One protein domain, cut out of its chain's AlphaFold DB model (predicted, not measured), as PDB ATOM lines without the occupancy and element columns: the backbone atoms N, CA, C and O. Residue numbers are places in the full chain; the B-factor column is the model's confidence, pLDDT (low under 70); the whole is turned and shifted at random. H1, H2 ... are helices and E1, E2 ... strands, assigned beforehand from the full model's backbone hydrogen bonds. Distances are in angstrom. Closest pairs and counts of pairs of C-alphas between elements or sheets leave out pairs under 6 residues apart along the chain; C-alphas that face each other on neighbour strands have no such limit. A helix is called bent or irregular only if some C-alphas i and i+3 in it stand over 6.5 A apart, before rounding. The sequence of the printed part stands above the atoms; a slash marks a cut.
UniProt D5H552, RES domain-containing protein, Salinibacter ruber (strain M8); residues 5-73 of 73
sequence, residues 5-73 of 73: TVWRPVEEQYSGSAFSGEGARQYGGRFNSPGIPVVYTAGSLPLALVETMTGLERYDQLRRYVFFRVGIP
ATOM      1  N   THR A   5     -35.467 -41.382 -18.385       97.12
ATOM      2  CA  THR A   5     -36.844 -40.870 -18.452       97.12
ATOM      3  C   THR A   5     -37.708 -41.555 -17.399       97.12
ATOM      4  O   THR A   5     -37.827 -42.779 -17.392       97.12
ATOM      5  N   VAL A   6     -38.380 -40.763 -16.567       98.00
ATOM      6  CA  VAL A   6     -39.327 -41.233 -15.551       98.00
ATOM      7  C   VAL A   6     -40.643 -40.453 -15.610       98.00
ATOM      8  O   VAL A   6     -40.759 -39.430 -16.289       98.00
ATOM      9  N   TRP A   7     -41.647 -40.951 -14.893       98.50
ATOM     10  CA  TRP A   7     -42.996 -40.396 -14.843       98.50
ATOM     11  C   TRP A   7     -43.436 -40.130 -13.405       98.50
ATOM     12  O   TRP A   7     -43.293 -40.992 -12.538       98.50
ATOM     13  N   ARG A   8     -43.995 -38.946 -13.151       98.12
ATOM     14  CA  ARG A   8     -44.461 -38.504 -11.829       98.12
ATOM     15  C   ARG A   8     -45.958 -38.168 -11.899       98.12
ATOM     16  O   ARG A   8     -46.295 -37.121 -12.454       98.12
ATOM     17  N   PRO A   9     -46.845 -39.024 -11.363       97.75
ATOM     18  CA  PRO A   9     -48.246 -38.672 -11.175       97.75
ATOM     19  C   PRO A   9     -48.396 -37.748  -9.963       97.75
ATOM     20  O   PRO A   9     -47.783 -37.980  -8.918       97.75
ATOM     21  N   VAL A  10     -49.206 -36.700 -10.098       97.50
ATOM     22  CA  VAL A  10     -49.536 -35.762  -9.015       97.50
ATOM     23  C   VAL A  10     -50.976 -35.304  -9.199       97.50
ATOM     24  O   VAL A  10     -51.390 -35.063 -10.330       97.50
ATOM     25  N   GLU A  11     -51.739 -35.151  -8.117       96.75
ATOM     26  CA  GLU A  11     -52.999 -34.410  -8.216       96.75
ATOM     27  C   GLU A  11     -52.721 -32.975  -8.689       96.75
ATOM     28  O   GLU A  11     -51.807 -32.311  -8.206       96.75
ATOM     29  N   GLU A  12     -53.520 -32.485  -9.629       97.88
ATOM     30  CA  GLU A  12     -53.346 -31.219 -10.338       97.88
ATOM     31  C   GLU A  12     -53.201 -30.027  -9.386       97.88
ATOM     32  O   GLU A  12     -52.355 -29.158  -9.605       97.88
ATOM     33  N   GLN A  13     -53.936 -30.037  -8.269       97.50
ATOM     34  CA  GLN A  13     -53.849 -29.021  -7.215       97.50
ATOM     35  C   GLN A  13     -52.451 -28.895  -6.575       97.50
ATOM     36  O   GLN A  13     -52.112 -27.834  -6.058       97.50
ATOM     37  N   TYR A  14     -51.616 -29.939  -6.641       97.31
ATOM     38  CA  TYR A  14     -50.239 -29.942  -6.128       97.31
ATOM     39  C   TYR A  14     -49.181 -29.866  -7.239       97.31
ATOM     40  O   TYR A  14     -47.991 -30.052  -6.983       97.31
ATOM     41  N   SER A  15     -49.577 -29.578  -8.482       97.06
ATOM     42  CA  SER A  15     -48.659 -29.486  -9.628       97.06
ATOM     43  C   SER A  15     -47.517 -28.483  -9.413       97.06
ATOM     44  O   SER A  15     -46.374 -28.774  -9.764       97.06
ATOM     45  N   GLY A  16     -47.784 -27.348  -8.758       97.75
ATOM     46  CA  GLY A  16     -46.777 -26.324  -8.443       97.75
ATOM     47  C   GLY A  16     -45.684 -26.774  -7.463       97.75
ATOM     48  O   GLY A  16     -44.625 -26.157  -7.400       97.75
ATOM     49  N   SER A  17     -45.908 -27.861  -6.722       97.38
ATOM     50  CA  SER A  17     -44.958 -28.444  -5.767       97.38
ATOM     51  C   SER A  17     -44.614 -29.904  -6.091       97.38
ATOM     52  O   SER A  17     -44.095 -30.626  -5.239       97.38
ATOM     53  N   ALA A  18     -44.836 -30.338  -7.339       97.38
ATOM     54  CA  ALA A  18     -44.731 -31.730  -7.794       97.38
ATOM     55  C   ALA A  18     -43.423 -32.456  -7.413       97.38
ATOM     56  O   ALA A  18     -43.427 -33.679  -7.212       97.38
ATOM     57  N   PHE A  19     -42.324 -31.702  -7.297       97.81
ATOM     58  CA  PHE A  19     -40.967 -32.198  -7.045       97.81
ATOM     59  C   PHE A  19     -40.392 -31.799  -5.678       97.81
ATOM     60  O   PHE A  19     -39.212 -32.022  -5.435       97.81
ATOM     61  N   SER A  20     -41.195 -31.237  -4.768       97.75
ATOM     62  CA  SER A  20     -40.713 -30.869  -3.425       97.75
ATOM     63  C   SER A  20     -40.526 -32.073  -2.494       97.75
ATOM     64  O   SER A  20     -39.767 -32.005  -1.534       97.75
ATOM     65  N   GLY A  21     -41.250 -33.171  -2.747       97.56
ATOM     66  CA  GLY A  21     -41.299 -34.338  -1.860       97.56
ATOM     67  C   GLY A  21     -42.131 -34.133  -0.586       97.56
ATOM     68  O   GLY A  21     -42.149 -35.011   0.275       97.56
ATOM     69  N   GLU A  22     -42.844 -33.011  -0.465       97.25
ATOM     70  CA  GLU A  22     -43.525 -32.609   0.772       97.25
ATOM     71  C   GLU A  22     -44.646 -33.573   1.190       97.25
ATOM     72  O   GLU A  22     -44.748 -33.920   2.362       97.25
ATOM     73  N   GLY A  23     -45.436 -34.088   0.243       95.94
ATOM     74  CA  GLY A  23     -46.473 -35.079   0.559       95.94
ATOM     75  C   GLY A  23     -45.891 -36.359   1.177       95.94
ATOM     76  O   GLY A  23     -46.354 -36.819   2.216       95.94
ATOM     77  N   ALA A  24     -44.807 -36.887   0.597       97.56
ATOM     78  CA  ALA A  24     -44.116 -38.050   1.153       97.56
ATOM     79  C   ALA A  24     -43.460 -37.729   2.504       97.56
ATOM     80  O   ALA A  24     -43.428 -38.585   3.383       97.56
ATOM     81  N   ARG A  25     -42.973 -36.496   2.702       98.31
ATOM     82  CA  ARG A  25     -42.450 -36.040   3.994       98.31
ATOM     83  C   ARG A  25     -43.532 -36.046   5.072       98.31
ATOM     84  O   ARG A  25     -43.253 -36.458   6.190       98.31
ATOM     85  N   GLN A  26     -44.744 -35.590   4.767       98.00
ATOM     86  CA  GLN A  26     -45.829 -35.505   5.750       98.00
ATOM     87  C   GLN A  26     -46.414 -36.877   6.095       98.00
ATOM     88  O   GLN A  26     -46.618 -37.172   7.269       98.00
ATOM     89  N   TYR A  27     -46.655 -37.715   5.086       96.88
ATOM     90  CA  TYR A  27     -47.443 -38.943   5.249       96.88
ATOM     91  C   TYR A  27     -46.621 -40.237   5.182       96.88
ATOM     92  O   TYR A  27     -47.119 -41.298   5.550       96.88
ATOM     93  N   GLY A  28     -45.359 -40.167   4.756       97.19
ATOM     94  CA  GLY A  28     -44.548 -41.345   4.467       97.19
ATOM     95  C   GLY A  28     -44.969 -42.047   3.172       97.19
ATOM     96  O   GLY A  28     -45.791 -41.562   2.394       97.19
ATOM     97  N   GLY A  29     -44.376 -43.209   2.936       95.00
ATOM     98  CA  GLY A  29     -44.672 -44.072   1.802       95.00
ATOM     99  C   GLY A  29     -43.976 -45.418   1.953       95.00
ATOM    100  O   GLY A  29     -43.314 -45.688   2.955       95.00
ATOM    101  N   ARG A  30     -44.085 -46.276   0.937       95.81
ATOM    102  CA  ARG A  30     -43.487 -47.622   0.974       95.81
ATOM    103  C   ARG A  30     -41.976 -47.609   1.234       95.81
ATOM    104  O   ARG A  30     -41.455 -48.566   1.797       95.81
ATOM    105  N   PHE A  31     -41.286 -46.548   0.818       97.25
ATOM    106  CA  PHE A  31     -39.829 -46.445   0.873       97.25
ATOM    107  C   PHE A  31     -39.325 -45.268   1.724       97.25
ATOM    108  O   PHE A  31     -38.128 -44.996   1.726       97.25
ATOM    109  N   ASN A  32     -40.201 -44.563   2.451       97.94
ATOM    110  CA  ASN A  32     -39.789 -43.481   3.345       97.94
ATOM    111  C   ASN A  32     -40.705 -43.363   4.572       97.94
ATOM    112  O   ASN A  32     -41.928 -43.432   4.463       97.94
ATOM    113  N   SER A  33     -40.106 -43.121   5.736       98.12
ATOM    114  CA  SER A  33     -40.848 -42.739   6.940       98.12
ATOM    115  C   SER A  33     -41.269 -41.261   6.876       98.12
ATOM    116  O   SER A  33     -40.579 -40.463   6.226       98.12
ATOM    117  N   PRO A  34     -42.345 -40.859   7.584       98.38
ATOM    118  CA  PRO A  34     -42.661 -39.448   7.787       98.38
ATOM    119  C   PRO A  34     -41.448 -38.660   8.311       98.38
ATOM    120  O   PRO A  34     -40.661 -39.159   9.114       98.38
ATOM    121  N   GLY A  35     -41.286 -37.428   7.835       98.25
ATOM    122  CA  GLY A  35     -40.147 -36.544   8.093       98.25
ATOM    123  C   GLY A  35     -39.092 -36.523   6.981       98.25
ATOM    124  O   GLY A  35     -38.356 -35.542   6.885       98.25
ATOM    125  N   ILE A  36     -39.053 -37.532   6.101       98.12
ATOM    126  CA  ILE A  36     -38.065 -37.634   5.013       98.12
ATOM    127  C   ILE A  36     -38.737 -37.308   3.667       98.12
ATOM    128  O   ILE A  36     -39.616 -38.065   3.249       98.12
ATOM    129  N   PRO A  37     -38.359 -36.218   2.969       98.12
ATOM    130  CA  PRO A  37     -38.946 -35.878   1.675       98.12
ATOM    131  C   PRO A  37     -38.441 -36.814   0.574       98.12
ATOM    132  O   PRO A  37     -37.238 -37.017   0.417       98.12
ATOM    133  N   VAL A  38     -39.369 -37.362  -0.213       98.06
ATOM    134  CA  VAL A  38     -39.079 -38.235  -1.359       98.06
ATOM    135  C   VAL A  38     -40.026 -37.919  -2.515       98.06
ATOM    136  O   VAL A  38     -41.221 -37.695  -2.320       98.06
ATOM    137  N   VAL A  39     -39.499 -37.933  -3.738       97.69
ATOM    138  CA  VAL A  39     -40.291 -37.870  -4.972       97.69
ATOM    139  C   VAL A  39     -40.382 -39.273  -5.561       97.69
ATOM    140  O   VAL A  39     -39.389 -39.832  -6.015       97.69
ATOM    141  N   TYR A  40     -41.586 -39.842  -5.567       97.31
ATOM    142  CA  TYR A  40     -41.853 -41.140  -6.186       97.31
ATOM    143  C   TYR A  40     -42.076 -40.999  -7.687       97.31
ATOM    144  O   TYR A  40     -42.927 -40.215  -8.112       97.31
ATOM    145  N   THR A  41     -41.360 -41.786  -8.482       97.75
ATOM    146  CA  THR A  41     -41.494 -41.814  -9.940       97.75
ATOM    147  C   THR A  41     -41.610 -43.245 -10.449       97.75
ATOM    148  O   THR A  41     -41.090 -44.168  -9.828       97.75
ATOM    149  N   ALA A  42     -42.224 -43.421 -11.613       98.06
ATOM    150  CA  ALA A  42     -42.290 -44.686 -12.329       98.06
ATOM    151  C   ALA A  42     -41.402 -44.661 -13.582       98.06
ATOM    152  O   ALA A  42     -41.236 -43.620 -14.213       98.06
ATOM    153  N   GLY A  43     -40.883 -45.818 -13.996       97.56
ATOM    154  CA  GLY A  43     -40.096 -45.935 -15.233       97.56
ATOM    155  C   GLY A  43     -40.916 -45.801 -16.525       97.56
ATOM    156  O   GLY A  43     -40.349 -45.688 -17.607       97.56
ATOM    157  N   SER A  44     -42.250 -45.811 -16.449       97.75
ATOM    158  CA  SER A  44     -43.135 -45.679 -17.610       97.75
ATOM    159  C   SER A  44     -44.480 -45.054 -17.228       97.75
ATOM    160  O   SER A  44     -44.901 -45.124 -16.071       97.75
ATOM    161  N   LEU A  45     -45.172 -44.462 -18.208       98.00
ATOM    162  CA  LEU A  45     -46.509 -43.894 -18.010       98.00
ATOM    163  C   LEU A  45     -47.545 -44.955 -17.577       98.00
ATOM    164  O   LEU A  45     -48.273 -44.688 -16.622       98.00
ATOM    165  N   PRO A  46     -47.604 -46.166 -18.180       98.00
ATOM    166  CA  PRO A  46     -48.525 -47.205 -17.716       98.00
ATOM    167  C   PRO A  46     -48.283 -47.627 -16.263       98.00
ATOM    168  O   PRO A  46     -49.241 -47.859 -15.532       98.00
ATOM    169  N   LEU A  47     -47.022 -47.684 -15.817       97.88
ATOM    170  CA  LEU A  47     -46.710 -48.010 -14.425       97.88
ATOM    171  C   LEU A  47     -47.158 -46.891 -13.474       97.88
ATOM    172  O   LEU A  47     -47.801 -47.177 -12.471       97.88
ATOM    173  N   ALA A  48     -46.892 -45.622 -13.814       98.00
ATOM    174  CA  ALA A  48     -47.384 -44.482 -13.033       98.00
ATOM    175  C   ALA A  48     -48.912 -44.511 -12.879       98.00
ATOM    176  O   ALA A  48     -49.436 -44.199 -11.810       98.00
ATOM    177  N   LEU A  49     -49.623 -44.889 -13.945       97.06
ATOM    178  CA  LEU A  49     -51.075 -45.004 -13.949       97.06
ATOM    179  C   LEU A  49     -51.558 -46.079 -12.967       97.06
ATOM    180  O   LEU A  49     -52.391 -45.781 -12.114       97.06
ATOM    181  N   VAL A  50     -51.021 -47.301 -13.056       96.25
ATOM    182  CA  VAL A  50     -51.438 -48.412 -12.185       96.25
ATOM    183  C   VAL A  50     -51.132 -48.109 -10.720       96.25
ATOM    184  O   VAL A  50     -52.018 -48.266  -9.887       96.25
ATOM    185  N   GLU A  51     -49.937 -47.602 -10.409       96.19
ATOM    186  CA  GLU A  51     -49.572 -47.201  -9.042       96.19
ATOM    187  C   GLU A  51     -50.549 -46.154  -8.488       96.19
ATOM    188  O   GLU A  51     -51.043 -46.296  -7.372       96.19
ATOM    189  N   THR A  52     -50.922 -45.152  -9.293       95.75
ATOM    190  CA  THR A  52     -51.912 -44.140  -8.888       95.75
ATOM    191  C   THR A  52     -53.275 -44.770  -8.605       95.75
ATOM    192  O   THR A  52     -53.890 -44.469  -7.586       95.75
ATOM    193  N   MET A  53     -53.740 -45.675  -9.473       95.56
ATOM    194  CA  MET A  53     -55.053 -46.318  -9.344       95.56
ATOM    195  C   MET A  53     -55.191 -47.172  -8.079       95.56
ATOM    196  O   MET A  53     -56.305 -47.305  -7.584       95.56
ATOM    197  N   THR A  54     -54.096 -47.710  -7.525       92.50
ATOM    198  CA  THR A  54     -54.146 -48.512  -6.283       92.50
ATOM    199  C   THR A  54     -54.619 -47.723  -5.061       92.50
ATOM    200  O   THR A  54     -55.142 -48.321  -4.123       92.50
ATOM    201  N   GLY A  55     -54.453 -46.396  -5.070       87.94
ATOM    202  CA  GLY A  55     -54.903 -45.507  -3.999       87.94
ATOM    203  C   GLY A  55     -56.271 -44.866  -4.242       87.94
ATOM    204  O   GLY A  55     -56.719 -44.089  -3.402       87.94
ATOM    205  N   LEU A  56     -56.923 -45.137  -5.380       93.81
ATOM    206  CA  LEU A  56     -58.218 -44.544  -5.721       93.81
ATOM    207  C   LEU A  56     -59.371 -45.450  -5.285       93.81
ATOM    208  O   LEU A  56     -59.341 -46.660  -5.493       93.81
ATOM    209  N   GLU A  57     -60.437 -44.848  -4.768       93.31
ATOM    210  CA  GLU A  57     -61.696 -45.548  -4.484       93.31
ATOM    211  C   GLU A  57     -62.534 -45.725  -5.755       93.31
ATOM    212  O   GLU A  57     -63.283 -46.693  -5.903       93.31
ATOM    213  N   ARG A  58     -62.424 -44.775  -6.691       93.81
ATOM    214  CA  ARG A  58     -63.146 -44.762  -7.964       93.81
ATOM    215  C   ARG A  58     -62.258 -44.281  -9.103       93.81
ATOM    216  O   ARG A  58     -61.555 -43.280  -8.987       93.81
ATOM    217  N   TYR A  59     -62.374 -44.923 -10.264       90.44
ATOM    218  CA  TYR A  59     -61.544 -44.600 -11.429       90.44
ATOM    219  C   TYR A  59     -61.713 -43.171 -11.960       90.44
ATOM    220  O   TYR A  59     -60.777 -42.624 -12.536       90.44
ATOM    221  N   ASP A  60     -62.864 -42.526 -11.760       93.94
ATOM    222  CA  ASP A  60     -63.062 -41.141 -12.199       93.94
ATOM    223  C   ASP A  60     -62.221 -40.124 -11.411       93.94
ATOM    224  O   ASP A  60     -61.940 -39.046 -11.939       93.94
ATOM    225  N   GLN A  61     -61.738 -40.477 -10.212       95.75
ATOM    226  CA  GLN A  61     -60.811 -39.641  -9.437       95.75
ATOM    227  C   GLN A  61     -59.483 -39.417 -10.171       95.75
ATOM    228  O   GLN A  61     -58.841 -38.388  -9.966       95.75
ATOM    229  N   LEU A  62     -59.114 -40.312 -11.094       95.81
ATOM    230  CA  LEU A  62     -57.917 -40.179 -11.921       95.81
ATOM    231  C   LEU A  62     -57.906 -38.877 -12.739       95.81
ATOM    232  O   LEU A  62     -56.840 -38.344 -13.029       95.81
ATOM    233  N   ARG A  63     -59.078 -38.315 -13.067       96.00
ATOM    234  CA  ARG A  63     -59.197 -37.042 -13.805       96.00
ATOM    235  C   ARG A  63     -58.567 -35.852 -13.080       96.00
ATOM    236  O   ARG A  63     -58.355 -34.825 -13.706       96.00
ATOM    237  N   ARG A  64     -58.295 -35.985 -11.780       97.06
ATOM    238  CA  ARG A  64     -57.618 -34.972 -10.964       97.06
ATOM    239  C   ARG A  64     -56.101 -35.053 -11.065       97.06
ATOM    240  O   ARG A  64     -55.443 -34.229 -10.452       97.06
ATOM    241  N   TYR A  65     -55.538 -36.047 -11.753       97.81
ATOM    242  CA  TYR A  65     -54.096 -36.262 -11.815       97.81
ATOM    243  C   TYR A  65     -53.501 -35.757 -13.125       97.81
ATOM    244  O   TYR A  65     -54.029 -35.990 -14.211       97.81
ATOM    245  N   VAL A  66     -52.331 -35.137 -13.007       97.94
ATOM    246  CA  VAL A  66     -51.426 -34.817 -14.110       97.94
ATOM    247  C   VAL A  66     -50.187 -35.709 -14.027       97.94
ATOM    248  O   VAL A  66     -49.746 -36.095 -12.942       97.94
ATOM    249  N   PHE A  67     -49.621 -36.049 -15.183       98.38
ATOM    250  CA  PHE A  67     -48.472 -36.948 -15.293       98.38
ATOM    251  C   PHE A  67     -47.299 -36.204 -15.919       98.38
ATOM    252  O   PHE A  67     -47.289 -35.931 -17.119       98.38
ATOM    253  N   PHE A  68     -46.289 -35.890 -15.112       98.38
ATOM    254  CA  PHE A  68     -45.073 -35.254 -15.605       98.38
ATOM    255  C   PHE A  68     -44.140 -36.297 -16.212       98.38
ATOM    256  O   PHE A  68     -43.834 -37.299 -15.564       98.38
ATOM    257  N   ARG A  69     -43.636 -36.028 -17.418       98.06
ATOM    258  CA  ARG A  69     -42.474 -36.719 -17.988       98.06
ATOM    259  C   ARG A  69     -41.213 -35.969 -17.569       98.06
ATOM    260  O   ARG A  69     -41.102 -34.777 -17.838       98.06
ATOM    261  N   VAL A  70     -40.274 -36.660 -16.934       97.12
ATOM    262  CA  VAL A  70     -39.068 -36.061 -16.343       97.12
ATOM    263  C   VAL A  70     -37.830 -36.766 -16.880       97.12
ATOM    264  O   VAL A  70     -37.820 -37.991 -16.973       97.12
ATOM    265  N   GLY A  71     -36.803 -35.997 -17.238       96.06
ATOM    266  CA  GLY A  71     -35.465 -36.512 -17.530       96.06
ATOM    267  C   GLY A  71     -34.552 -36.308 -16.326       96.06
ATOM    268  O   GLY A  71     -34.532 -35.217 -15.756       96.06
ATOM    269  N   ILE A  72     -33.829 -37.352 -15.933       93.31
ATOM    270  CA  ILE A  72     -32.799 -37.307 -14.893       93.31
ATOM    271  C   ILE A  72     -31.435 -37.464 -15.592       93.31
ATOM    272  O   ILE A  72     -31.286 -38.443 -16.332       93.31
ATOM    273  N   PRO A  73     -30.495 -36.516 -15.404       91.69
ATOM    274  CA  PRO A  73     -29.170 -36.547 -16.030       91.69
ATOM    275  C   PRO A  73     -28.261 -37.659 -15.485       91.69
ATOM    276  O   PRO A  73     -28.503 -38.127 -14.346       91.69
TER     277      PRO A  73
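This is residues 5 to 73 of the 73 residues of the protein "RES domain-containing protein" of Salinibacter ruber (strain M8) (UniProt D5H552). A two-stranded antiparallel ribbon of E1 and E2 has H3 packed beside it, H1 and H4 joined at one end, and H2 with a long loop, residues 28 to 44, off to a side. Residues 54 to 60 stick out. The printed 69 residues hold E1, H1, H2, H3, H4 and E2 in that order, class mixed; the whole is compact, radius of gyration of the C-alphas 11.9 A, spans 31 by 31 by 22 A.

E1, residues 5 to 11, runs 20.2 A from C-alpha 5 at (-36.844, -40.870, -18.452). H1, residues 12 to 17, is irregular: C-alphas 13 and 16 are 7.7 A apart. H2 is residues 22 to 27, H3 45 to 53, 12.4 A, and H4 59 to 64. E2, residues 65 to 72, runs 21.5 A to C-alpha 72 at (-32.799, -37.307, -14.893).

E1 and E2 are antiparallel at 152 degrees; N 6 and O 70, 2.9 A, are within hydrogen-bond range. The closest C-alphas of E1 and H3, Trp 7 and Leu 45, are 5.9 A apart. H3 and H4 only just touch, only at the corner, with 3 pairs of C-alphas within 8 A, the closest Met 53 and Tyr 59, 7.0 A. H2 is apart from E1, E2, H3 and H4. Every O i to N i+4 pair is within range in H2 and H3, but 0 of 2 in H1 and H4, where 2 of 3 and 3 of 3 O i to N i+3 pairs are.

The farthest C-alphas, Arg 58 and Pro 73, are 35.9 A apart. The printed part has no cut, the link H2 to H3 is long, and no printed residue is under pLDDT 70.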